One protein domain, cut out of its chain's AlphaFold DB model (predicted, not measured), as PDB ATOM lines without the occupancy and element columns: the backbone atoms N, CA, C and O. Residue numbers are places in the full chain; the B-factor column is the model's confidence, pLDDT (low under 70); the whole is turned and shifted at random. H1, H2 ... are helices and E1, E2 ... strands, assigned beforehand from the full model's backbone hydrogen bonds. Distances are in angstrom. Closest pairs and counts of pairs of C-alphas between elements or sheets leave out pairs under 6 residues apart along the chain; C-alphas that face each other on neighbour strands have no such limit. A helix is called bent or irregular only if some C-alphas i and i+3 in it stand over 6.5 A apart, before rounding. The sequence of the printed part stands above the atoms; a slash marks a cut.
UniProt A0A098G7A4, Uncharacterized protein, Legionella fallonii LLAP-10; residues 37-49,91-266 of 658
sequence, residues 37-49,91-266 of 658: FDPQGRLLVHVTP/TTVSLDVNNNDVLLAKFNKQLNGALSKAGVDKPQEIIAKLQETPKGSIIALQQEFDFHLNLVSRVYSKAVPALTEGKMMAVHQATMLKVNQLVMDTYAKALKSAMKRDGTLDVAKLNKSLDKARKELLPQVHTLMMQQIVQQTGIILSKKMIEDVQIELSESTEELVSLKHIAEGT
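AT A GLANCE: This is residues 37 to 49 and 91 to 266 of the 658 residues of an uncharacterized protein of Legionella fallonii LLAP-10 (UniProt A0A098G7A4). An elongated body of helices is built round the long helix H4, with the hairpin partner H3 and the arm H5b packed on its first part and the arm H5a and H1 packed on its last part. H2 packs on H1 at that end, H6 and H7 sit by the last residues of H3 at the other end, and a small ribbon of strands E1 and E2 runs near H1 and the beginning of H3. The printed part has 189 residues with two named strands and seven named helices, in the order E1 E2 H1 H2 H3 H4 H5 H6 H7; the sheet E1 - E2 is antiparallel and the class is mostly helix. The whole is only just loose, close to compact, with a radius of gyration of the C-alphas of 19.5 A and spans of 65 by 35 by 26 A.

IN THESE COORDINATES: E1 is residues 42 to 47, from C-alpha 42 at (24.435, -0.947, 16.285), and E2 is residues 91 to 96. H1 is residues 101 to 117, 24.1 A long, and H2 is 123 to 131. H3, residues 141 to 159, is 26.5 A long. H4, residues 165 to 194, is 39.8 A long, with a kink of 30 degrees near residue 176; C-alpha 194 is at (41.872, 2.952, 25.303). H5, residues 203 to 233, was assigned as one helix by its hydrogen bonds but is bent, C-alphas 216 and 219 being 7.0 A apart; its arms are H5a, 203 to 216, and H5b, 219 to 233, 21.0 A long, at a steep tilt of 55 degrees. H6 is residues 239 to 253, 21.3 A long, and H7 is 259 to 264, ending at C-alpha 264 (16.526, 25.789, 13.103).

HOW THE PARTS SIT: E1 and E2 are antiparallel at 154 degrees, with N 45 and O 93 within hydrogen-bond range at 2.9 A. E1 and H1 are near each other, and the closest C-alphas of E1 and H3, Leu 44 and Gln 143, are 7.1 A apart. H3 and H4 are a helical hairpin and touch at Ser 153 and Met 168, 5.5 A. H4 touches H5b at a shallow tilt of 29 degrees, opposite ways, closest at Val 171 and Gln 228, 5.4 A. With residues 184 to 192 alone H4 touches H1, closest at Ala 188 and Leu 115, 4.8 A. H1 touches H2, closest at Asn 112 and Pro 123, 5.6 A. H7 touches H3, closest at Ala 263 and Val 155, 5.6 A; H6 and H3 only just touch, with 3 pairs of C-alphas within 8 A, closest at Ile 242 and Ala 159, 6.1 A. In H1, H2, H3, H5b and H7 every O i to N i+4 pair is within hydrogen-bond range, against 22 of 26 in H4, 9 of 10 in H5a and 10 of 11 in H6.

THE WHOLE: The C-alphas farthest apart, Asp 198 and Glu 251, are 64.9 A apart. Residues 50 to 90 are not printed, and C-alphas 49 and 91 are 8.8 A apart across the cut. Of the links that are printed whole, none is long. Confidence is under 70 at residues 245 to 257, of which 245 to 253 belong to H6.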
ATOM      1  N   PHE A  37      27.932   0.166  10.612       95.94
ATOM      2  CA  PHE A  37      27.947  -0.120  12.047       95.94
ATOM      3  C   PHE A  37      28.414   1.055  12.903       95.94
ATOM      4  O   PHE A  37      29.430   1.691  12.628       95.94
ATOM      5  N   ASP A  38      27.713   1.275  14.001       95.81
ATOM      6  CA  ASP A  38      28.108   2.203  15.049       95.81
ATOM      7  C   ASP A  38      29.161   1.604  16.006       95.81
ATOM      8  O   ASP A  38      29.173   0.381  16.187       95.81
ATOM      9  N   PRO A  39      30.030   2.412  16.660       95.94
ATOM     10  CA  PRO A  39      30.952   1.930  17.691       95.94
ATOM     11  C   PRO A  39      30.311   1.083  18.799       95.94
ATOM     12  O   PRO A  39      30.958   0.167  19.314       95.94
ATOM     13  N   GLN A  40      29.040   1.331  19.129       94.38
ATOM     14  CA  GLN A  40      28.277   0.527  20.085       94.38
ATOM     15  C   GLN A  40      27.879  -0.867  19.555       94.38
ATOM     16  O   GLN A  40      27.278  -1.646  20.289       94.38
ATOM     17  N   GLY A  41      28.187  -1.213  18.300       94.62
ATOM     18  CA  GLY A  41      27.698  -2.438  17.662       94.62
ATOM     19  C   GLY A  41      26.223  -2.327  17.277       94.62
ATOM     20  O   GLY A  41      25.435  -3.230  17.538       94.62
ATOM     21  N   ARG A  42      25.827  -1.199  16.684       95.12
ATOM     22  CA  ARG A  42      24.435  -0.947  16.285       95.12
ATOM     23  C   ARG A  42      24.312  -0.647  14.809       95.12
ATOM     24  O   ARG A  42      25.269  -0.207  14.174       95.12
ATOM     25  N   LEU A  43      23.115  -0.865  14.281       95.19
ATOM     26  CA  LEU A  43      22.734  -0.522  12.919       95.19
ATOM     27  C   LEU A  43      21.472   0.328  12.939       95.19
ATOM     28  O   LEU A  43      20.497  -0.025  13.597       95.19
ATOM     29  N   LEU A  44      21.481   1.421  12.184       95.12
ATOM     30  CA  LEU A  44      20.264   2.165  11.890       95.12
ATOM     31  C   LEU A  44      19.580   1.546  10.675       95.12
ATOM     32  O   LEU A  44      20.174   1.436   9.601       95.12
ATOM     33  N   VAL A  45      18.329   1.134  10.849       94.62
ATOM     34  CA  VAL A  45      17.516   0.526   9.796       94.62
ATOM     35  C   VAL A  45      16.201   1.280   9.684       94.62
ATOM     36  O   VAL A  45      15.404   1.300  10.618       94.62
ATOM     37  N   HIS A  46      15.947   1.883   8.527       92.50
ATOM     38  CA  HIS A  46      14.667   2.529   8.249       92.50
ATOM     39  C   HIS A  46      13.633   1.480   7.824       92.50
ATOM     40  O   HIS A  46      13.819   0.779   6.819       92.50
ATOM     41  N   VAL A  47      12.553   1.374   8.593       93.38
ATOM     42  CA  VAL A  47      11.446   0.439   8.391       93.38
ATOM     43  C   VAL A  47      10.203   1.224   8.008       93.38
ATOM     44  O   VAL A  47       9.742   2.075   8.765       93.38
ATOM     45  N   THR A  48       9.649   0.900   6.846       92.06
ATOM     46  CA  THR A  48       8.402   1.468   6.335       92.06
ATOM     47  C   THR A  48       7.465   0.294   6.066       92.06
ATOM     48  O   THR A  48       7.593  -0.328   5.011       92.06
ATOM     49  N   PRO A  49       6.594  -0.078   7.025       91.12
ATOM     50  CA  PRO A  49       5.713  -1.227   6.854       91.12
ATOM     51  C   PRO A  49       4.769  -1.027   5.661       91.12
ATOM     52  O   PRO A  49       4.108   0.006   5.541       91.12
ATOM     53  N   THR A  91       9.879   4.255  10.576       92.62
ATOM     54  CA  THR A  91      10.562   4.172  11.869       92.62
ATOM     55  C   THR A  91      12.037   3.889  11.640       92.62
ATOM     56  O   THR A  91      12.397   2.961  10.919       92.62
ATOM     57  N   THR A  92      12.907   4.674  12.265       94.50
ATOM     58  CA  THR A  92      14.342   4.384  12.296       94.50
ATOM     59  C   THR A  92      14.634   3.487  13.488       94.50
ATOM     60  O   THR A  92      14.538   3.915  14.635       94.50
ATOM     61  N   VAL A  93      14.984   2.232  13.230       96.69
ATOM     62  CA  VAL A  93      15.315   1.255  14.268       96.69
ATOM     63  C   VAL A  93      16.826   1.251  14.490       96.69
ATOM     64  O   VAL A  93      17.584   0.893  13.593       96.69
ATOM     65  N   SER A  94      17.263   1.651  15.682       96.75
ATOM     66  CA  SER A  94      18.622   1.472  16.200       96.75
ATOM     67  C   SER A  94      18.729   0.059  16.775       96.75
ATOM     68  O   SER A  94      18.460  -0.192  17.954       96.75
ATOM     69  N   LEU A  95      19.045  -0.874  15.876       95.88
ATOM     70  CA  LEU A  95      19.151  -2.307  16.124       95.88
ATOM     71  C   LEU A  95      20.489  -2.617  16.797       95.88
ATOM     72  O   LEU A  95      21.548  -2.387  16.211       95.88
ATOM     73  N   ASP A  96      20.439  -3.162  18.008       94.00
ATOM     74  CA  ASP A  96      21.601  -3.750  18.674       94.00
ATOM     75  C   ASP A  96      21.884  -5.142  18.095       94.00
ATOM     76  O   ASP A  96      21.007  -6.009  18.054       94.00
ATOM     77  N   VAL A  97      23.111  -5.346  17.610       92.81
ATOM     78  CA  VAL A  97      23.497  -6.581  16.916       92.81
ATOM     79  C   VAL A  97      24.008  -7.665  17.860       92.81
ATOM     80  O   VAL A  97      24.256  -8.776  17.405       92.81
ATOM     81  N   ASN A  98      24.156  -7.382  19.157       87.06
ATOM     82  CA  ASN A  98      24.811  -8.286  20.109       87.06
ATOM     83  C   ASN A  98      24.083  -9.623  20.305       87.06
ATOM     84  O   ASN A  98      24.740 -10.626  20.550       87.06
ATOM     85  N   ASN A  99      22.760  -9.660  20.117       83.25
ATOM     86  CA  ASN A  99      21.955 -10.890  20.188       83.25
ATOM     87  C   ASN A  99      21.617 -11.457  18.797       83.25
ATOM     88  O   ASN A  99      20.654 -12.206  18.627       83.25
ATOM     89  N   ASN A 100      22.375 -11.065  17.773       90.75
ATOM     90  CA  ASN A 100      22.241 -11.576  16.420       90.75
ATOM     91  C   ASN A 100      23.605 -12.049  15.915       90.75
ATOM     92  O   ASN A 100      24.398 -11.247  15.427       90.75
ATOM     93  N   ASP A 101      23.852 -13.358  15.979       91.88
ATOM     94  CA  ASP A 101      25.142 -13.954  15.610       91.88
ATOM     95  C   ASP A 101      25.605 -13.574  14.198       91.88
ATOM     96  O   ASP A 101      26.791 -13.325  13.969       91.88
ATOM     97  N   VAL A 102      24.673 -13.469  13.243       93.19
ATOM     98  CA  VAL A 102      24.979 -13.116  11.850       93.19
ATOM     99  C   VAL A 102      25.465 -11.670  11.756       93.19
ATOM    100  O   VAL A 102      26.509 -11.397  11.156       93.19
ATOM    101  N   LEU A 103      24.727 -10.729  12.344       94.56
ATOM    102  CA  LEU A 103      25.078  -9.308  12.307       94.56
ATOM    103  C   LEU A 103      26.293  -8.998  13.191       94.56
ATOM    104  O   LEU A 103      27.152  -8.213  12.785       94.56
ATOM    105  N   LEU A 104      26.422  -9.662  14.340       94.19
ATOM    106  CA  LEU A 104      27.579  -9.567  15.226       94.19
ATOM    107  C   LEU A 104      28.854 -10.064  14.542       94.19
ATOM    108  O   LEU A 104      29.895  -9.410  14.623       94.19
ATOM    109  N   ALA A 105      28.786 -11.177  13.807       94.50
ATOM    110  CA  ALA A 105      29.915 -11.667  13.024       94.50
ATOM    111  C   ALA A 105      30.333 -10.663  11.936       94.50
ATOM    112  O   ALA A 105      31.532 -10.424  11.751       94.50
ATOM    113  N   LYS A 106      29.371 -10.024  11.251       95.44
ATOM    114  CA  LYS A 106      29.652  -8.957  10.272       95.44
ATOM    115  C   LYS A 106      30.334  -7.750  10.936       95.44
ATOM    116  O   LYS A 106      31.366  -7.298  10.436       95.44
ATOM    117  N   PHE A 107      29.821  -7.290  12.079       95.88
ATOM    118  CA  PHE A 107      30.421  -6.201  12.858       95.88
ATOM    119  C   PHE A 107      31.860  -6.524  13.276       95.88
ATOM    120  O   PHE A 107      32.789  -5.774  12.968       95.88
ATOM    121  N   ASN A 108      32.065  -7.678  13.918       96.00
ATOM    122  CA  ASN A 108      33.375  -8.105  14.407       96.00
ATOM    123  C   ASN A 108      34.381  -8.271  13.262       96.00
ATOM    124  O   ASN A 108      35.544  -7.901  13.413       96.00
ATOM    125  N   LYS A 109      33.948  -8.765  12.096       95.62
ATOM    126  CA  LYS A 109      34.797  -8.865  10.901       95.62
ATOM    127  C   LYS A 109      35.273  -7.489  10.431       95.62
ATOM    128  O   LYS A 109      36.462  -7.318  10.154       95.62
ATOM    129  N   GLN A 110      34.369  -6.515  10.353       95.62
ATOM    130  CA  GLN A 110      34.712  -5.153   9.941       95.62
ATOM    131  C   GLN A 110      35.636  -4.471  10.956       95.62
ATOM    132  O   GLN A 110      36.657  -3.898  10.572       95.62
ATOM    133  N   LEU A 111      35.327  -4.595  12.249       96.75
ATOM    134  CA  LEU A 111      36.153  -4.051  13.320       96.75
ATOM    135  C   LEU A 111      37.549  -4.688  13.349       96.75
ATOM    136  O   LEU A 111      38.544  -3.978  13.467       96.75
ATOM    137  N   ASN A 112      37.648  -6.008  13.163       97.25
ATOM    138  CA  ASN A 112      38.925  -6.715  13.059       97.25
ATOM    139  C   ASN A 112      39.789  -6.171  11.910       97.25
ATOM    140  O   ASN A 112      40.989  -5.956  12.089       97.25
ATOM    141  N   GLY A 113      39.188  -5.916  10.742       96.88
ATOM    142  CA  GLY A 113      39.884  -5.298   9.612       96.88
ATOM    143  C   GLY A 113      40.412  -3.899   9.946       96.88
ATOM    144  O   GLY A 113      41.586  -3.610   9.706       96.88
ATOM    145  N   ALA A 114      39.583  -3.058  10.571       97.44
ATOM    146  CA  ALA A 114      39.969  -1.705  10.975       97.44
ATOM    147  C   ALA A 114      41.079  -1.700  12.050       97.44
ATOM    148  O   ALA A 114      42.039  -0.936  11.952       97.44
ATOM    149  N   LEU A 115      41.003  -2.593  13.042       98.00
ATOM    150  CA  LEU A 115      42.039  -2.779  14.070       98.00
ATOM    151  C   LEU A 115      43.365  -3.253  13.470       98.00
ATOM    152  O   LEU A 115      44.418  -2.720  13.820       98.00
ATOM    153  N   SER A 116      43.318  -4.192  12.523       97.06
ATOM    154  CA  SER A 116      44.519  -4.661  11.819       97.06
ATOM    155  C   SER A 116      45.181  -3.512  11.049       97.06
ATOM    156  O   SER A 116      46.383  -3.286  11.173       97.06
ATOM    157  N   LYS A 117      44.388  -2.701  10.331       96.94
ATOM    158  CA  LYS A 117      44.859  -1.489   9.633       96.94
ATOM    159  C   LYS A 117      45.431  -0.436  10.593       96.94
ATOM    160  O   LYS A 117      46.349   0.293  10.230       96.94
ATOM    161  N   ALA A 118      44.929  -0.368  11.826       96.25
ATOM    162  CA  ALA A 118      45.462   0.482  12.892       96.25
ATOM    163  C   ALA A 118      46.737  -0.083  13.562       96.25
ATOM    164  O   ALA A 118      47.240   0.502  14.533       96.25
ATOM    165  N   GLY A 119      47.274  -1.206  13.071       95.81
ATOM    166  CA  GLY A 119      48.487  -1.844  13.582       95.81
ATOM    167  C   GLY A 119      48.291  -2.457  14.967       95.81
ATOM    168  O   GLY A 119      49.092  -2.199  15.865       95.81
ATOM    169  N   VAL A 120      47.167  -3.144  15.181       95.56
ATOM    170  CA  VAL A 120      46.924  -3.978  16.365       95.56
ATOM    171  C   VAL A 120      47.282  -5.419  16.021       95.56
ATOM    172  O   VAL A 120      46.648  -6.005  15.148       95.56
ATOM    173  N   ASP A 121      48.251  -5.997  16.732       92.00
ATOM    174  CA  ASP A 121      48.750  -7.353  16.452       92.00
ATOM    175  C   ASP A 121      47.723  -8.445  16.779       92.00
ATOM    176  O   ASP A 121      47.630  -9.457  16.088       92.00
ATOM    177  N   LYS A 122      46.916  -8.228  17.826       93.62
ATOM    178  CA  LYS A 122      45.886  -9.168  18.286       93.62
ATOM    179  C   LYS A 122      44.509  -8.506  18.411       93.62
ATOM    180  O   LYS A 122      44.022  -8.290  19.522       93.62
ATOM    181  N   PRO A 123      43.840  -8.187  17.288       95.75
ATOM    182  CA  PRO A 123      42.538  -7.519  17.312       95.75
ATOM    183  C   PRO A 123      41.475  -8.260  18.131       95.75
ATOM    184  O   PRO A 123      40.640  -7.630  18.773       95.75
ATOM    185  N   GLN A 124      41.534  -9.595  18.143       95.19
ATOM    186  CA  GLN A 124      40.570 -10.449  18.839       95.19
ATOM    187  C   GLN A 124      40.564 -10.232  20.360       95.19
ATOM    188  O   GLN A 124      39.500 -10.291  20.967       95.19
ATOM    189  N   GLU A 125      41.712  -9.913  20.973       93.69
ATOM    190  CA  GLU A 125      41.781  -9.617  22.413       93.69
ATOM    191  C   GLU A 125      41.011  -8.325  22.743       93.69
ATOM    192  O   GLU A 125      40.247  -8.284  23.705       93.69
ATOM    193  N   ILE A 126      41.138  -7.290  21.902       95.75
ATOM    194  CA  ILE A 126      40.394  -6.029  22.060       95.75
ATOM    195  C   ILE A 126      38.897  -6.251  21.836       95.75
ATOM    196  O   ILE A 126      38.082  -5.749  22.606       95.75
ATOM    197  N   ILE A 127      38.529  -7.015  20.801       95.75
ATOM    198  CA  ILE A 127      37.125  -7.330  20.506       95.75
ATOM    199  C   ILE A 127      36.496  -8.082  21.682       95.75
ATOM    200  O   ILE A 127      35.420  -7.693  22.123       95.75
ATOM    201  N   ALA A 128      37.168  -9.093  22.243       94.31
ATOM    202  CA  ALA A 128      36.665  -9.826  23.405       94.31
ATOM    203  C   ALA A 128      36.392  -8.892  24.598       94.31
ATOM    204  O   ALA A 128      35.321  -8.948  25.196       94.31
ATOM    205  N   LYS A 129      37.308  -7.959  24.886       94.06
ATOM    206  CA  LYS A 129      37.130  -6.970  25.965       94.06
ATOM    207  C   LYS A 129      36.044  -5.944  25.700       94.06
ATOM    208  O   LYS A 129      35.359  -5.528  26.632       94.06
ATOM    209  N   LEU A 130      35.833  -5.577  24.442       94.00
ATOM    210  CA  LEU A 130      34.690  -4.761  24.060       94.00
ATOM    211  C   LEU A 130      33.362  -5.493  24.307       94.00
ATOM    212  O   LEU A 130      32.417  -4.857  24.756       94.00
ATOM    213  N   GLN A 131      33.277  -6.803  24.050       91.62
ATOM    214  CA  GLN A 131      32.048  -7.574  24.298       91.62
ATOM    215  C   GLN A 131      31.721  -7.718  25.794       91.62
ATOM    216  O   GLN A 131      30.557  -7.841  26.153       91.62
ATOM    217  N   GLU A 132      32.725  -7.657  26.671       90.25
ATOM    218  CA  GLU A 132      32.537  -7.621  28.131       90.25
ATOM    219  C   GLU A 132      32.127  -6.224  28.654       90.25
ATOM    220  O   GLU A 132      31.756  -6.075  29.820       90.25
ATOM    221  N   THR A 133      32.236  -5.182  27.822       89.94
ATOM    222  CA  THR A 133      32.023  -3.788  28.227       89.94
ATOM    223  C   THR A 133      30.611  -3.329  27.861       89.94
ATOM    224  O   THR A 133      30.250  -3.419  26.688       89.94
ATOM    225  N   PRO A 134      29.835  -2.752  28.800       88.06
ATOM    226  CA  PRO A 134      28.549  -2.144  28.474       88.06
ATOM    227  C   PRO A 134      28.703  -1.038  27.429       88.06
ATOM    228  O   PRO A 134      29.494  -0.104  27.600       88.06
ATOM    229  N   LYS A 135      27.948  -1.138  26.338       91.00
ATOM    230  CA  LYS A 135      28.145  -0.292  25.153       91.00
ATOM    231  C   LYS A 135      27.279   0.953  25.179       91.00
ATOM    232  O   LYS A 135      27.643   1.941  24.547       91.00
ATOM    233  N   GLY A 136      26.212   0.956  25.979       90.19
ATOM    234  CA  GLY A 136      25.292   2.088  26.138       90.19
ATOM    235  C   GLY A 136      25.919   3.376  26.690       90.19
ATOM    236  O   GLY A 136      25.240   4.395  26.752       90.19
ATOM    237  N   SER A 137      27.214   3.388  27.036       91.62
ATOM    238  CA  SER A 137      27.966   4.609  27.375       91.62
ATOM    239  C   SER A 137      29.084   4.963  26.394       91.62
ATOM    240  O   SER A 137      29.766   5.960  26.609       91.62
ATOM    241  N   ILE A 138      29.298   4.195  25.324       94.88
ATOM    242  CA  ILE A 138      30.275   4.515  24.271       94.88
ATOM    243  C   ILE A 138      29.636   5.513  23.295       94.88
ATOM    244  O   ILE A 138      28.482   5.340  22.929       94.88
ATOM    245  N   ILE A 139      30.343   6.560  22.860       94.12
ATOM    246  CA  ILE A 139      29.799   7.533  21.890       94.12
ATOM    247  C   ILE A 139      29.383   6.830  20.587       94.12
ATOM    248  O   ILE A 139      30.210   6.201  19.920       94.12
ATOM    249  N   ALA A 140      28.116   7.001  20.204       94.19
ATOM    250  CA  ALA A 140      27.518   6.404  19.014       94.19
ATOM    251  C   ALA A 140      27.780   7.255  17.756       94.19
ATOM    252  O   ALA A 140      26.884   7.877  17.185       94.19
ATOM    253  N   LEU A 141      29.052   7.349  17.358       94.62
ATOM    254  CA  LEU A 141      29.504   8.324  16.364       94.62
ATOM    255  C   LEU A 141      28.891   8.126  14.964       94.62
ATOM    256  O   LEU A 141      28.641   9.108  14.265       94.62
ATOM    257  N   GLN A 142      28.638   6.882  14.543       95.75
ATOM    258  CA  GLN A 142      27.988   6.616  13.254       95.75
ATOM    259  C   GLN A 142      26.542   7.101  13.290       95.75
ATOM    260  O   GLN A 142      26.076   7.735  12.346       95.75
ATOM    261  N   GLN A 143      25.852   6.802  14.389       94.31
ATOM    262  CA  GLN A 143      24.468   7.188  14.605       94.31
ATOM    263  C   GLN A 143      24.316   8.712  14.713       94.31
ATOM    264  O   GLN A 143      23.405   9.279  14.117       94.31
ATOM    265  N   GLU A 144      25.239   9.404  15.382       93.69
ATOM    266  CA  GLU A 144      25.273  10.872  15.399       93.69
ATOM    267  C   GLU A 144      25.415  11.469  13.994       93.69
ATOM    268  O   GLU A 144      24.656  12.367  13.626       93.69
ATOM    269  N   PHE A 145      26.360  10.971  13.184       94.75
ATOM    270  CA  PHE A 145      26.525  11.461  11.814       94.75
ATOM    271  C   PHE A 145      25.322  11.152  10.925       94.75
ATOM    272  O   PHE A 145      25.009  11.967  10.061       94.75
ATOM    273  N   ASP A 146      24.628  10.035  11.150       93.94
ATOM    274  CA  ASP A 146      23.400   9.708  10.425       93.94
ATOM    275  C   ASP A 146      22.336  10.791  10.614       93.94
ATOM    276  O   ASP A 146      21.857  11.364   9.631       93.94
ATOM    277  N   PHE A 147      22.047  11.147  11.870       92.38
ATOM    278  CA  PHE A 147      21.065  12.179  12.193       92.38
ATOM    279  C   PHE A 147      21.508  13.574  11.742       92.38
ATOM    280  O   PHE A 147      20.694  14.314  11.186       92.38
ATOM    281  N   HIS A 148      22.787  13.932  11.918       92.00
ATOM    282  CA  HIS A 148      23.306  15.219  11.444       92.00
ATOM    283  C   HIS A 148      23.211  15.345   9.918       92.00
ATOM    284  O   HIS A 148      22.761  16.371   9.414       92.00
ATOM    285  N   LEU A 149      23.595  14.313   9.163       92.94
ATOM    286  CA  LEU A 149      23.501  14.350   7.703       92.94
ATOM    287  C   LEU A 149      22.056  14.289   7.212       92.94
ATOM    288  O   LEU A 149      21.738  14.900   6.196       92.94
ATOM    289  N   ASN A 150      21.162  13.618   7.937       91.19
ATOM    290  CA  ASN A 150      19.733  13.656   7.640       91.19
ATOM    291  C   ASN A 150      19.159  15.073   7.855       91.19
ATOM    292  O   ASN A 150      18.394  15.560   7.025       91.19
ATOM    293  N   LEU A 151      19.583  15.790   8.904       91.19
ATOM    294  CA  LEU A 151      19.268  17.216   9.053       91.19
ATOM    295  C   LEU A 151      19.790  18.032   7.864       91.19
ATOM    296  O   LEU A 151      19.027  18.782   7.263       91.19
ATOM    297  N   VAL A 152      21.056  17.854   7.473       91.00
ATOM    298  CA  VAL A 152      21.619  18.548   6.301       91.00
ATOM    299  C   VAL A 152      20.809  18.246   5.033       91.00
ATOM    300  O   VAL A 152      20.560  19.155   4.243       91.00
ATOM    301  N   SER A 153      20.336  17.008   4.861       91.94
ATOM    302  CA  SER A 153      19.453  16.630   3.754       91.94
ATOM    303  C   SER A 153      18.170  17.455   3.746       91.94
ATOM    304  O   SER A 153      17.838  18.026   2.711       91.94
ATOM    305  N   ARG A 154      17.488  17.585   4.892       90.56
ATOM    306  CA  ARG A 154      16.265  18.398   5.013       90.56
ATOM    307  C   ARG A 154      16.529  19.880   4.755       90.56
ATOM    308  O   ARG A 154      15.763  20.518   4.037       90.56
ATOM    309  N   VAL A 155      17.638  20.410   5.276       89.62
ATOM    310  CA  VAL A 155      18.056  21.797   5.023       89.62
ATOM    311  C   VAL A 155      18.237  22.037   3.532       89.62
ATOM    312  O   VAL A 155      17.678  22.996   3.007       89.62
ATOM    313  N   TYR A 156      18.970  21.171   2.828       89.75
ATOM    314  CA  TYR A 156      19.171  21.333   1.390       89.75
ATOM    315  C   TYR A 156      17.905  21.094   0.575       89.75
ATOM    316  O   TYR A 156      17.701  21.808  -0.400       89.75
ATOM    317  N   SER A 157      17.030  20.171   0.979       90.00
ATOM    318  CA  SER A 157      15.734  19.998   0.318       90.00
ATOM    319  C   SER A 157      14.835  21.224   0.443       90.00
ATOM    320  O   SER A 157      14.144  21.562  -0.513       90.00
ATOM    321  N   LYS A 158      14.883  21.925   1.583       87.12
ATOM    322  CA  LYS A 158      14.137  23.175   1.789       87.12
ATOM    323  C   LYS A 158      14.808  24.374   1.111       87.12
ATOM    324  O   LYS A 158      14.121  25.228   0.569       87.12
ATOM    325  N   ALA A 159      16.139  24.434   1.126       85.38
ATOM    326  CA  ALA A 159      16.908  25.547   0.573       85.38
ATOM    327  C   ALA A 159      17.157  25.448  -0.942       85.38
ATOM    328  O   ALA A 159      17.591  26.427  -1.536       85.38
ATOM    329  N   VAL A 160      16.960  24.284  -1.569       87.31
ATOM    330  CA  VAL A 160      17.220  24.058  -3.000       87.31
ATOM    331  C   VAL A 160      16.131  23.142  -3.579       87.31
ATOM    332  O   VAL A 160      16.274  21.918  -3.525       87.31
ATOM    333  N   PRO A 161      15.071  23.688  -4.210       83.56
ATOM    334  CA  PRO A 161      13.902  22.917  -4.660       83.56
ATOM    335  C   PRO A 161      14.209  21.727  -5.586       83.56
ATOM    336  O   PRO A 161      13.482  20.736  -5.617       83.56
ATOM    337  N   ALA A 162      15.315  21.786  -6.337       88.00
ATOM    338  CA  ALA A 162      15.750  20.698  -7.215       88.00
ATOM    339  C   ALA A 162      16.228  19.432  -6.461       88.00
ATOM    340  O   ALA A 162      16.259  18.334  -7.044       88.00
ATOM    341  N   LEU A 163      16.595  19.575  -5.180       90.31
ATOM    342  CA  LEU A 163      17.040  18.515  -4.275       90.31
ATOM    343  C   LEU A 163      15.871  17.969  -3.449       90.31
ATOM    344  O   LEU A 163      15.814  18.126  -2.235       90.31
ATOM    345  N   THR A 164      14.936  17.283  -4.101       89.69
ATOM    346  CA  THR A 164      13.787  16.670  -3.415       89.69
ATOM    347  C   THR A 164      14.211  15.688  -2.315       89.69
ATOM    348  O   THR A 164      15.279  15.075  -2.394       89.69
ATOM    349  N   GLU A 165      13.349  15.478  -1.315       85.00
ATOM    350  CA  GLU A 165      13.625  14.571  -0.189       85.00
ATOM    351  C   GLU A 165      14.021  13.161  -0.650       85.00
ATOM    352  O   GLU A 165      14.987  12.589  -0.151       85.00
ATOM    353  N   GLY A 166      13.345  12.622  -1.672       86.12
ATOM    354  CA  GLY A 166      13.670  11.308  -2.237       86.12
ATOM    355  C   GLY A 166      15.087  11.227  -2.822       86.12
ATOM    356  O   GLY A 166      15.787  10.237  -2.603       86.12
ATOM    357  N   LYS A 167      15.556  12.281  -3.509       90.12
ATOM    358  CA  LYS A 167      16.946  12.355  -3.998       90.12
ATOM    359  C   LYS A 167      17.925  12.454  -2.833       90.12
ATOM    360  O   LYS A 167      18.945  11.765  -2.824       90.12
ATOM    361  N   MET A 168      17.603  13.282  -1.841       93.44
ATOM    362  CA  MET A 168      18.454  13.476  -0.670       93.44
ATOM    363  C   MET A 168      18.529  12.237   0.225       93.44
ATOM    364  O   MET A 168      19.564  12.005   0.846       93.44
ATOM    365  N   MET A 169      17.502  11.387   0.232       89.00
ATOM    366  CA  MET A 169      17.539  10.084   0.898       89.00
ATOM    367  C   MET A 169      18.546   9.133   0.235       89.00
ATOM    368  O   MET A 169      19.334   8.497   0.932       89.00
ATOM    369  N   ALA A 170      18.592   9.072  -1.101       89.50
ATOM    370  CA  ALA A 170      19.590   8.269  -1.818       89.50
ATOM    371  C   ALA A 170      21.022   8.799  -1.603       89.50
ATOM    372  O   ALA A 170      21.948   8.024  -1.351       89.50
ATOM    373  N   VAL A 171      21.196  10.128  -1.637       94.38
ATOM    374  CA  VAL A 171      22.461  10.804  -1.295       94.38
ATOM    375  C   VAL A 171      22.911  10.440   0.118       94.38
ATOM    376  O   VAL A 171      24.073  10.080   0.319       94.38
ATOM    377  N   HIS A 172      22.005  10.524   1.093       93.88
ATOM    378  CA  HIS A 172      22.277  10.210   2.494       93.88
ATOM    379  C   HIS A 172      22.738   8.758   2.652       93.88
ATOM    380  O   HIS A 172      23.852   8.537   3.124       93.88
ATOM    381  N   GLN A 173      21.979   7.786   2.137       90.25
ATOM    382  CA  GLN A 173      22.325   6.360   2.223       90.25
ATOM    383  C   GLN A 173      23.706   6.049   1.624       90.25
ATOM    384  O   GLN A 173      24.522   5.367   2.250       90.25
ATOM    385  N   ALA A 174      24.009   6.591   0.439       92.31
ATOM    386  CA  ALA A 174      25.314   6.410  -0.198       92.31
ATOM    387  C   ALA A 174      26.454   7.071   0.601       92.31
ATOM    388  O   ALA A 174      27.567   6.540   0.670       92.31
ATOM    389  N   THR A 175      26.178   8.216   1.232       95.81
ATOM    390  CA  THR A 175      27.139   8.926   2.086       95.81
ATOM    391  C   THR A 175      27.446   8.121   3.346       95.81
ATOM    392  O   THR A 175      28.620   7.945   3.678       95.81
ATOM    393  N   MET A 176      26.428   7.565   4.012       94.94
ATOM    394  CA  MET A 176      26.593   6.872   5.293       94.94
ATOM    395  C   MET A 176      27.513   5.650   5.216       94.94
ATOM    396  O   MET A 176      28.261   5.399   6.162       94.94
ATOM    397  N   LEU A 177      27.538   4.934   4.086       92.19
ATOM    398  CA  LEU A 177      28.470   3.820   3.870       92.19
ATOM    399  C   LEU A 177      29.936   4.281   3.822       92.19
ATOM    400  O   LEU A 177      30.817   3.615   4.364       92.19
ATOM    401  N   LYS A 178      30.209   5.439   3.205       94.88
ATOM    402  CA  LYS A 178      31.562   6.024   3.156       94.88
ATOM    403  C   LYS A 178      31.968   6.601   4.507       94.88
ATOM    404  O   LYS A 178      33.091   6.385   4.956       94.88
ATOM    405  N   VAL A 179      31.040   7.281   5.182       96.31
ATOM    406  CA  VAL A 179      31.234   7.774   6.554       96.31
ATOM    407  C   VAL A 179      31.581   6.622   7.489       96.31
ATOM    408  O   VAL A 179      32.488   6.757   8.306       96.31
ATOM    409  N   ASN A 180      30.952   5.460   7.314       96.44
ATOM    410  CA  ASN A 180      31.216   4.313   8.165       96.44
ATOM    411  C   ASN A 180      32.655   3.801   8.097       96.44
ATOM    412  O   ASN A 180      33.210   3.395   9.114       96.44
ATOM    413  N   GLN A 181      33.299   3.885   6.935       95.00
ATOM    414  CA  GLN A 181      34.719   3.548   6.817       95.00
ATOM    415  C   GLN A 181      35.579   4.488   7.677       95.00
ATOM    416  O   GLN A 181      36.445   4.020   8.416       95.00
ATOM    417  N   LEU A 182      35.293   5.796   7.648       96.56
ATOM    418  CA  LEU A 182      35.991   6.792   8.468       96.56
ATOM    419  C   LEU A 182      35.744   6.578   9.968       96.56
ATOM    420  O   LEU A 182      36.679   6.658  10.772       96.56
ATOM    421  N   VAL A 183      34.494   6.289  10.342       97.69
ATOM    422  CA  VAL A 183      34.105   6.024  11.731       97.69
ATOM    423  C   VAL A 183      34.794   4.766  12.248       97.69
ATOM    424  O   VAL A 183      35.422   4.829  13.301       97.69
ATOM    425  N   MET A 184      34.766   3.655  11.508       97.56
ATOM    426  CA  MET A 184      35.374   2.392  11.945       97.56
ATOM    427  C   MET A 184      36.900   2.467  12.031       97.56
ATOM    428  O   MET A 184      37.478   1.975  13.002       97.56
ATOM    429  N   ASP A 185      37.560   3.139  11.083       96.69
ATOM    430  CA  ASP A 185      39.005   3.388  11.147       96.69
ATOM    431  C   ASP A 185      39.379   4.215  12.388       96.69
ATOM    432  O   ASP A 185      40.382   3.952  13.059       96.69
ATOM    433  N   THR A 186      38.572   5.227  12.709       97.25
ATOM    434  CA  THR A 186      38.815   6.090  13.869       97.25
ATOM    435  C   THR A 186      38.506   5.375  15.178       97.25
ATOM    436  O   THR A 186      39.274   5.473  16.136       97.25
ATOM    437  N   TYR A 187      37.434   4.587  15.200       98.19
ATOM    438  CA  TYR A 187      37.052   3.774  16.340       98.19
ATOM    439  C   TYR A 187      38.127   2.741  16.683       98.19
ATOM    440  O   TYR A 187      38.530   2.637  17.839       98.19
ATOM    441  N   ALA A 188      38.682   2.052  15.685       98.19
ATOM    442  CA  ALA A 188      39.779   1.109  15.883       98.19
ATOM    443  C   ALA A 188      41.018   1.763  16.524       98.19
ATOM    444  O   ALA A 188      41.604   1.215  17.464       98.19
ATOM    445  N   LYS A 189      41.399   2.966  16.074       97.81
ATOM    446  CA  LYS A 189      42.492   3.746  16.688       97.81
ATOM    447  C   LYS A 189      42.161   4.145  18.128       97.81
ATOM    448  O   LYS A 189      43.024   4.057  19.003       97.81
ATOM    449  N   ALA A 190      40.920   4.559  18.375       97.69
ATOM    450  CA  ALA A 190      40.452   4.940  19.699       97.69
ATOM    451  C   ALA A 190      40.482   3.746  20.670       97.69
ATOM    452  O   ALA A 190      41.060   3.872  21.749       97.69
ATOM    453  N   LEU A 191      39.986   2.573  20.255       97.44
ATOM    454  CA  LEU A 191      40.046   1.322  21.021       97.44
ATOM    455  C   LEU A 191      41.482   0.928  21.359       97.44
ATOM    456  O   LEU A 191      41.795   0.719  22.528       97.44
ATOM    457  N   LYS A 192      42.379   0.911  20.363       96.00
ATOM    458  CA  LYS A 192      43.811   0.645  20.576       96.00
ATOM    459  C   LYS A 192      44.392   1.548  21.666       96.00
ATOM    460  O   LYS A 192      45.147   1.088  22.514       96.00
ATOM    461  N   SER A 193      44.037   2.833  21.649       95.62
ATOM    462  CA  SER A 193      44.525   3.795  22.639       95.62
ATOM    463  C   SER A 193      43.888   3.621  24.024       95.62
ATOM    464  O   SER A 193      44.513   3.974  25.026       95.62
ATOM    465  N   ALA A 194      42.659   3.109  24.086       97.00
ATOM    466  CA  ALA A 194      41.872   2.952  25.303       97.00
ATOM    467  C   ALA A 194      42.192   1.664  26.076       97.00
ATOM    468  O   ALA A 194      41.878   1.581  27.262       97.00
ATOM    469  N   MET A 195      42.845   0.686  25.443       95.44
ATOM    470  CA  MET A 195      43.336  -0.510  26.128       95.44
ATOM    471  C   MET A 195      44.400  -0.151  27.169       95.44
ATOM    472  O   MET A 195      45.420   0.477  26.864       95.44
ATOM    473  N   LYS A 196      44.166  -0.558  28.416       92.62
ATOM    474  CA  LYS A 196      45.124  -0.418  29.513       92.62
ATOM    475  C   LYS A 196      46.136  -1.563  29.501       92.62
ATOM    476  O   LYS A 196      45.923  -2.612  28.899       92.62
ATOM    477  N   ARG A 197      47.247  -1.368  30.221       89.38
ATOM    478  CA  ARG A 197      48.301  -2.389  30.375       89.38
ATOM    479  C   ARG A 197      47.814  -3.651  31.091       89.38
ATOM    480  O   ARG A 197      48.382  -4.710  30.871       89.38
ATOM    481  N   ASP A 198      46.787  -3.527  31.928       88.75
ATOM    482  CA  ASP A 198      46.146  -4.642  32.635       88.75
ATOM    483  C   ASP A 198      45.132  -5.414  31.765       88.75
ATOM    484  O   ASP A 198      44.490  -6.343  32.246       88.75
ATOM    485  N   GLY A 199      44.976  -5.038  30.489       85.88
ATOM    486  CA  GLY A 199      44.047  -5.674  29.558       85.88
ATOM    487  C   GLY A 199      42.597  -5.202  29.685       85.88
ATOM    488  O   GLY A 199      41.736  -5.749  29.004       85.88
ATOM    489  N   THR A 200      42.300  -4.200  30.518       91.06
ATOM    490  CA  THR A 200      40.952  -3.618  30.625       91.06
ATOM    491  C   THR A 200      40.746  -2.453  29.653       91.06
ATOM    492  O   THR A 200      41.696  -1.776  29.247       91.06
ATOM    493  N   LEU A 201      39.490  -2.205  29.271       93.94
ATOM    494  CA  LEU A 201      39.118  -1.100  28.391       93.94
ATOM    495  C   LEU A 201      38.771   0.157  29.205       93.94
ATOM    496  O   LEU A 201      37.915   0.132  30.088       93.94
ATOM    497  N   ASP A 202      39.413   1.281  28.889       95.25
ATOM    498  CA  ASP A 202      39.080   2.587  29.459       95.25
ATOM    499  C   ASP A 202      38.014   3.309  28.615       95.25
ATOM    500  O   ASP A 202      38.327   4.004  27.645       95.25
ATOM    501  N   VAL A 203      36.742   3.157  28.992       94.12
ATOM    502  CA  VAL A 203      35.608   3.776  28.278       94.12
ATOM    503  C   VAL A 203      35.690   5.307  28.277       94.12
ATOM    504  O   VAL A 203      35.364   5.941  27.275       94.12
ATOM    505  N   ALA A 204      36.183   5.927  29.353       93.44
ATOM    506  CA  ALA A 204      36.320   7.381  29.415       93.44
ATOM    507  C   ALA A 204      37.369   7.883  28.408       93.44
ATOM    508  O   ALA A 204      37.137   8.852  27.681       93.44
ATOM    509  N   LYS A 205      38.512   7.192  28.309       96.25
ATOM    510  CA  LYS A 205      39.550   7.493  27.312       96.25
ATOM    511  C   LYS A 205      39.083   7.214  25.881       96.25
ATOM    512  O   LYS A 205      39.405   7.994  24.977       96.25
ATOM    513  N   LEU A 206      38.315   6.140  25.677       96.62
ATOM    514  CA  LEU A 206      37.673   5.829  24.400       96.62
ATOM    515  C   LEU A 206      36.757   6.981  23.966       96.62
ATOM    516  O   LEU A 206      36.955   7.547  22.893       96.62
ATOM    517  N   ASN A 207      35.833   7.400  24.831       95.31
ATOM    518  CA  ASN A 207      34.902   8.493  24.545       95.31
ATOM    519  C   ASN A 207      35.604   9.827  24.319       95.31
ATOM    520  O   ASN A 207      35.252  10.546  23.391       95.31
ATOM    521  N   LYS A 208      36.652  10.148  25.086       95.31
ATOM    522  CA  LYS A 208      37.461  11.350  24.834       95.31
ATOM    523  C   LYS A 208      38.065  11.353  23.425       95.31
ATOM    524  O   LYS A 208      38.160  12.401  22.788       95.31
ATOM    525  N   SER A 209      38.475  10.185  22.935       96.62
ATOM    526  CA  SER A 209      39.025  10.035  21.585       96.62
ATOM    527  C   SER A 209      37.938  10.137  20.511       96.62
ATOM    528  O   SER A 209      38.160  10.784  19.490       96.62
ATOM    529  N   LEU A 210      36.754   9.563  20.753       95.75
ATOM    530  CA  LEU A 210      35.603   9.658  19.850       95.75
ATOM    531  C   LEU A 210      35.021  11.083  19.779       95.75
ATOM    532  O   LEU A 210      34.686  11.543  18.693       95.75
ATOM    533  N   ASP A 211      34.975  11.826  20.889       94.12
ATOM    534  CA  ASP A 211      34.570  13.242  20.890       94.12
ATOM    535  C   ASP A 211      35.548  14.120  20.096       94.12
ATOM    536  O   ASP A 211      35.145  14.987  19.319       94.12
ATOM    537  N   LYS A 212      36.855  13.866  20.225       95.19
ATOM    538  CA  LYS A 212      37.856  14.535  19.386       95.19
ATOM    539  C   LYS A 212      37.641  14.201  17.905       95.19
ATOM    540  O   LYS A 212      37.604  15.107  17.073       95.19
ATOM    541  N   ALA A 213      37.438  12.921  17.593       94.69
ATOM    542  CA  ALA A 213      37.171  12.451  16.240       94.69
ATOM    543  C   ALA A 213      35.920  13.084  15.623       94.69
ATOM    544  O   ALA A 213      35.942  13.445  14.451       94.69
ATOM    545  N   ARG A 214      34.850  13.276  16.404       93.00
ATOM    546  CA  ARG A 214      33.624  13.962  15.970       93.00
ATOM    547  C   ARG A 214      33.934  15.300  15.296       93.00
ATOM    548  O   ARG A 214      33.443  15.563  14.201       93.00
ATOM    549  N   LYS A 215      34.790  16.119  15.918       91.81
ATOM    550  CA  LYS A 215      35.184  17.442  15.400       91.81
ATOM    551  C   LYS A 215      36.063  17.339  14.152       91.81
ATOM    552  O   LYS A 215      35.898  18.123  13.225       91.81
ATOM    553  N   GLU A 216      36.975  16.371  14.117       94.19
ATOM    554  CA  GLU A 216      37.924  16.173  13.010       94.19
ATOM    555  C   GLU A 216      37.279  15.559  11.756       94.19
ATOM    556  O   GLU A 216      37.674  15.870  10.628       94.19
ATOM    557  N   LEU A 217      36.286  14.686  11.937       94.75
ATOM    558  CA  LEU A 217      35.595  14.007  10.842       94.75
ATOM    559  C   LEU A 217      34.519  14.883  10.197       94.75
ATOM    560  O   LEU A 217      34.276  14.734   9.002       94.75
ATOM    561  N   LEU A 218      33.904  15.812  10.937       91.25
ATOM    562  CA  LEU A 218      32.764  16.598  10.455       91.25
ATOM    563  C   LEU A 218      32.991  17.273   9.078       91.25
ATOM    564  O   LEU A 218      32.137  17.096   8.206       91.25
ATOM    565  N   PRO A 219      34.123  17.959   8.798       92.19
ATOM    566  CA  PRO A 219      34.357  18.554   7.477       92.19
ATOM    567  C   PRO A 219      34.477  17.514   6.352       92.19
ATOM    568  O   PRO A 219      34.024  17.741   5.228       92.19
ATOM    569  N   GLN A 220      35.069  16.352   6.649       95.31
ATOM    570  CA  GLN A 220      35.229  15.259   5.684       95.31
ATOM    571  C   GLN A 220      33.877  14.617   5.368       95.31
ATOM    572  O   GLN A 220      33.555  14.380   4.208       95.31
ATOM    573  N   VAL A 221      33.070  14.393   6.403       94.94
ATOM    574  CA  VAL A 221      31.713  13.852   6.309       94.94
ATOM    575  C   VAL A 221      30.820  14.768   5.464       94.94
ATOM    576  O   VAL A 221      30.145  14.292   4.551       94.94
ATOM    577  N   HIS A 222      30.880  16.086   5.680       91.19
ATOM    578  CA  HIS A 222      30.156  17.053   4.847       91.19
ATOM    579  C   HIS A 222      30.655  17.056   3.394       91.19
ATOM    580  O   HIS A 222      29.852  16.995   2.466       91.19
ATOM    581  N   THR A 223      31.973  17.002   3.177       93.88
ATOM    582  CA  THR A 223      32.558  16.894   1.826       93.88
ATOM    583  C   THR A 223      32.074  15.644   1.088       93.88
ATOM    584  O   THR A 223      31.729  15.720  -0.092       93.88
ATOM    585  N   LEU A 224      32.001  14.494   1.769       96.19
ATOM    586  CA  LEU A 224      31.471  13.255   1.193       96.19
ATOM    587  C   LEU A 224      30.011  13.413   0.762       96.19
ATOM    588  O   LEU A 224      29.658  12.967  -0.331       96.19
ATOM    589  N   MET A 225      29.187  14.078   1.577       94.94
ATOM    590  CA  MET A 225      27.798  14.363   1.224       94.94
ATOM    591  C   MET A 225      27.710  15.245  -0.021       94.94
ATOM    592  O   MET A 225      26.989  14.905  -0.953       94.94
ATOM    593  N   MET A 226      28.491  16.325  -0.092       93.12
ATOM    594  CA  MET A 226      28.526  17.212  -1.263       93.12
ATOM    595  C   MET A 226      28.931  16.462  -2.539       93.12
ATOM    596  O   MET A 226      28.317  16.637  -3.591       93.12
ATOM    597  N   GLN A 227      29.917  15.567  -2.445       95.00
ATOM    598  CA  GLN A 227      30.295  14.690  -3.555       95.00
ATOM    599  C   GLN A 227      29.155  13.744  -3.952       95.00
ATOM    600  O   GLN A 227      28.944  13.516  -5.143       95.00
ATOM    601  N   GLN A 228      28.415  13.189  -2.984       95.88
ATOM    602  CA  GLN A 228      27.251  12.347  -3.275       95.88
ATOM    603  C   GLN A 228      26.093  13.135  -3.885       95.88
ATOM    604  O   GLN A 228      25.445  12.606  -4.780       95.88
ATOM    605  N   ILE A 229      25.866  14.392  -3.495       94.81
ATOM    606  CA  ILE A 229      24.869  15.253  -4.146       94.81
ATOM    607  C   ILE A 229      25.177  15.351  -5.640       94.81
ATOM    608  O   ILE A 229      24.318  15.023  -6.457       94.81
ATOM    609  N   VAL A 230      26.411  15.705  -6.009       94.56
ATOM    610  CA  VAL A 230      26.814  15.803  -7.422       94.56
ATOM    611  C   VAL A 230      26.669  14.453  -8.133       94.56
ATOM    612  O   VAL A 230      26.108  14.398  -9.221       94.56
ATOM    613  N   GLN A 231      27.123  13.355  -7.522       94.44
ATOM    614  CA  GLN A 231      27.098  12.027  -8.150       94.44
ATOM    615  C   GLN A 231      25.684  11.471  -8.357       94.44
ATOM    616  O   GLN A 231      25.420  10.868  -9.391       94.44
ATOM    617  N   GLN A 232      24.787  11.660  -7.388       92.88
ATOM    618  CA  GLN A 232      23.440  11.081  -7.419       92.88
ATOM    619  C   GLN A 232      22.420  11.987  -8.114       92.88
ATOM    620  O   GLN A 232      21.392  11.508  -8.583       92.88
ATOM    621  N   THR A 233      22.667  13.300  -8.160       92.44
ATOM    622  CA  THR A 233      21.678  14.270  -8.661       92.44
ATOM    623  C   THR A 233      22.165  15.097  -9.848       92.44
ATOM    624  O   THR A 233      21.343  15.724 -10.511       92.44
ATOM    625  N   GLY A 234      23.476  15.130 -10.112       92.25
ATOM    626  CA  GLY A 234      24.094  16.010 -11.108       92.25
ATOM    627  C   GLY A 234      24.131  17.490 -10.708       92.25
ATOM    628  O   GLY A 234      24.646  18.310 -11.464       92.25
ATOM    629  N   ILE A 235      23.599  17.858  -9.536       89.88
ATOM    630  CA  ILE A 235      23.485  19.252  -9.099       89.88
ATOM    631  C   ILE A 235      24.778  19.689  -8.411       89.88
ATOM    632  O   ILE A 235      25.224  19.076  -7.441       89.88
ATOM    633  N   ILE A 236      25.352  20.793  -8.890       88.81
ATOM    634  CA  ILE A 236      26.468  21.483  -8.242       88.81
ATOM    635  C   ILE A 236      25.888  22.618  -7.404       88.81
ATOM    636  O   ILE A 236      25.403  23.613  -7.940       88.81
ATOM    637  N   LEU A 237      25.936  22.464  -6.082       83.50
ATOM    638  CA  LEU A 237      25.487  23.490  -5.146       83.50
ATOM    639  C   LEU A 237      26.367  24.738  -5.272       83.50
ATOM    640  O   LEU A 237      27.565  24.698  -4.990       83.50
ATOM    641  N   SER A 238      25.763  25.851  -5.687       80.81
ATOM    642  CA  SER A 238      26.418  27.159  -5.742       80.81
ATOM    643  C   SER A 238      25.863  28.083  -4.663       80.81
ATOM    644  O   SER A 238      24.718  27.941  -4.237       80.81
ATOM    645  N   LYS A 239      26.670  29.063  -4.240       78.75
ATOM    646  CA  LYS A 239      26.248  30.078  -3.265       78.75
ATOM    647  C   LYS A 239      24.987  30.816  -3.731       78.75
ATOM    648  O   LYS A 239      24.065  30.988  -2.947       78.75
ATOM    649  N   LYS A 240      24.924  31.134  -5.028       78.44
ATOM    650  CA  LYS A 240      23.791  31.815  -5.657       78.44
ATOM    651  C   LYS A 240      22.478  31.037  -5.512       78.44
ATOM    652  O   LYS A 240      21.477  31.625  -5.149       78.44
ATOM    653  N   MET A 241      22.490  29.714  -5.706       76.12
ATOM    654  CA  MET A 241      21.276  28.891  -5.555       76.12
ATOM    655  C   MET A 241      20.687  28.953  -4.143       76.12
ATOM    656  O   MET A 241      19.481  28.844  -3.977       76.12
ATOM    657  N   ILE A 242      21.544  29.103  -3.135       74.06
ATOM    658  CA  ILE A 242      21.121  29.249  -1.745       74.06
ATOM    659  C   ILE A 242      20.637  30.684  -1.497       74.06
ATOM    660  O   ILE A 242      19.607  30.863  -0.863       74.06
ATOM    661  N   GLU A 243      21.354  31.694  -2.000       77.00
ATOM    662  CA  GLU A 243      20.991  33.113  -1.859       77.00
ATOM    663  C   GLU A 243      19.645  33.444  -2.531       77.00
ATOM    664  O   GLU A 243      18.837  34.153  -1.936       77.00
ATOM    665  N   ASP A 244      19.366  32.884  -3.712       71.50
ATOM    666  CA  ASP A 244      18.111  33.099  -4.449       71.50
ATOM    667  C   ASP A 244      16.888  32.623  -3.629       71.50
ATOM    668  O   ASP A 244      15.881  33.324  -3.550       71.50
ATOM    669  N   VAL A 245      16.995  31.482  -2.931       68.44
ATOM    670  CA  VAL A 245      15.919  30.958  -2.065       68.44
ATOM    671  C   VAL A 245      15.788  31.749  -0.764       68.44
ATOM    672  O   VAL A 245      14.684  31.911  -0.249       68.44
ATOM    673  N   GLN A 246      16.892  32.280  -0.231       68.25
ATOM    674  CA  GLN A 246      16.822  33.190   0.916       68.25
ATOM    675  C   GLN A 246      16.035  34.451   0.556       68.25
ATOM    676  O   GLN A 246      15.201  34.872   1.351       68.25
ATOM    677  N   ILE A 247      16.247  35.017  -0.636       67.19
ATOM    678  CA  ILE A 247      15.496  36.183  -1.124       67.19
ATOM    679  C   ILE A 247      14.005  35.844  -1.262       67.19
ATOM    680  O   ILE A 247      13.184  36.525  -0.654       67.19
ATOM    681  N   GLU A 248      13.659  34.763  -1.967       65.56
ATOM    682  CA  GLU A 248      12.261  34.356  -2.199       65.56
ATOM    683  C   GLU A 248      11.496  34.098  -0.885       65.56
ATOM    684  O   GLU A 248      10.375  34.570  -0.693       65.56
ATOM    685  N   LEU A 249      12.119  33.402   0.074       64.06
ATOM    686  CA  LEU A 249      11.514  33.162   1.388       64.06
ATOM    687  C   LEU A 249      11.374  34.452   2.207       64.06
ATOM    688  O   LEU A 249      10.380  34.616   2.922       64.06
ATOM    689  N   SER A 250      12.325  35.380   2.085       63.47
ATOM    690  CA  SER A 250      12.275  36.671   2.783       63.47
ATOM    691  C   SER A 250      11.168  37.580   2.247       63.47
ATOM    692  O   SER A 250      10.505  38.262   3.022       63.47
ATOM    693  N   GLU A 251      10.904  37.545   0.937       62.59
ATOM    694  CA  GLU A 251       9.786  38.276   0.323       62.59
ATOM    695  C   GLU A 251       8.424  37.804   0.858       62.59
ATOM    696  O   GLU A 251       7.489  38.595   0.960       62.59
ATOM    697  N   SER A 252       8.319  36.531   1.254       60.31
ATOM    698  CA  SER A 252       7.091  35.948   1.813       60.31
ATOM    699  C   SER A 252       6.897  36.155   3.323       60.31
ATOM    700  O   SER A 252       5.785  35.971   3.817       60.31
ATOM    701  N   THR A 253       7.957  36.506   4.059       57.75
ATOM    702  CA  THR A 253       7.959  36.543   5.537       57.75
ATOM    703  C   THR A 253       8.316  37.908   6.130       57.75
ATOM    704  O   THR A 253       8.266  38.058   7.345       57.75
ATOM    705  N   GLU A 254       8.659  38.899   5.297       57.31
ATOM    706  CA  GLU A 254       9.163  40.229   5.697       57.31
ATOM    707  C   GLU A 254      10.453  40.200   6.560       57.31
ATOM    708  O   GLU A 254      10.934  41.248   6.992       57.31
ATOM    709  N   GLU A 255      11.079  39.030   6.746       57.47
ATOM    710  CA  GLU A 255      12.331  38.829   7.487       57.47
ATOM    711  C   GLU A 255      13.390  38.123   6.632       57.47
ATOM    712  O   GLU A 255      13.082  37.284   5.793       57.47
ATOM    713  N   LEU A 256      14.672  38.427   6.862       57.78
ATOM    714  CA  LEU A 256      15.765  37.817   6.106       57.78
ATOM    715  C   LEU A 256      15.976  36.350   6.530       57.78
ATOM    716  O   LEU A 256      16.613  36.061   7.548       57.78
ATOM    717  N   VAL A 257      15.470  35.406   5.735       68.88
ATOM    718  CA  VAL A 257      15.551  33.967   6.024       68.88
ATOM    719  C   VAL A 257      16.961  33.455   5.737       68.88
ATOM    720  O   VAL A 257      17.324  33.147   4.608       68.88
ATOM    721  N   SER A 258      17.793  33.344   6.772       77.75
ATOM    722  CA  SER A 258      19.138  32.761   6.652       77.75
ATOM    723  C   SER A 258      19.111  31.224   6.583       77.75
ATOM    724  O   SER A 258      18.185  30.574   7.067       77.75
ATOM    725  N   LEU A 259      20.191  30.599   6.088       80.50
ATOM    726  CA  LEU A 259      20.375  29.137   6.189       80.50
ATOM    727  C   LEU A 259      20.302  28.634   7.638       80.50
ATOM    728  O   LEU A 259      19.858  27.513   7.876       80.50
ATOM    729  N   LYS A 260      20.735  29.456   8.603       82.94
ATOM    730  CA  LYS A 260      20.613  29.147  10.029       82.94
ATOM    731  C   LYS A 260      19.140  29.031  10.429       82.94
ATOM    732  O   LYS A 260      18.790  28.068  11.095       82.94
ATOM    733  N   HIS A 261      18.294  29.956   9.980       81.38
ATOM    734  CA  HIS A 261      16.856  29.923  10.253       81.38
ATOM    735  C   HIS A 261      16.187  28.690   9.618       81.38
ATOM    736  O   HIS A 261      15.439  27.977  10.281       81.38
ATOM    737  N   ILE A 262      16.547  28.352   8.370       85.19
ATOM    738  CA  ILE A 262      16.094  27.112   7.710       85.19
ATOM    739  C   ILE A 262      16.522  25.873   8.511       85.19
ATOM    740  O   ILE A 262      15.724  24.955   8.699       85.19
ATOM    741  N   ALA A 263      17.766  25.837   8.996       86.50
ATOM    742  CA  ALA A 263      18.265  24.745   9.826       86.50
ATOM    743  C   ALA A 263      17.499  24.633  11.146       86.50
ATOM    744  O   ALA A 263      17.038  23.545  11.482       86.50
ATOM    745  N   GLU A 264      17.297  25.745  11.857       85.38
ATOM    746  CA  GLU A 264      16.526  25.789  13.103       85.38
ATOM    747  C   GLU A 264      15.111  25.225  12.909       85.38
ATOM    748  O   GLU A 264      14.722  24.340  13.674       85.38
ATOM    749  N   GLY A 265      14.418  25.619  11.834       85.56
ATOM    750  CA  GLY A 265      13.092  25.114  11.451       85.56
ATOM    751  C   GLY A 265      13.060  23.721  10.800       85.56
ATOM    752  O   GLY A 265      12.008  23.275  10.357       85.56
ATOM    753  N   THR A 266      14.192  23.010  10.705       88.31
ATOM    754  CA  THR A 266      14.263  21.628  10.168       88.31
ATOM    755  C   THR A 266      14.992  20.645  11.092       88.31
ATOM    756  O   THR A 266      15.138  19.462  10.758       88.31
TER     757      THR A 266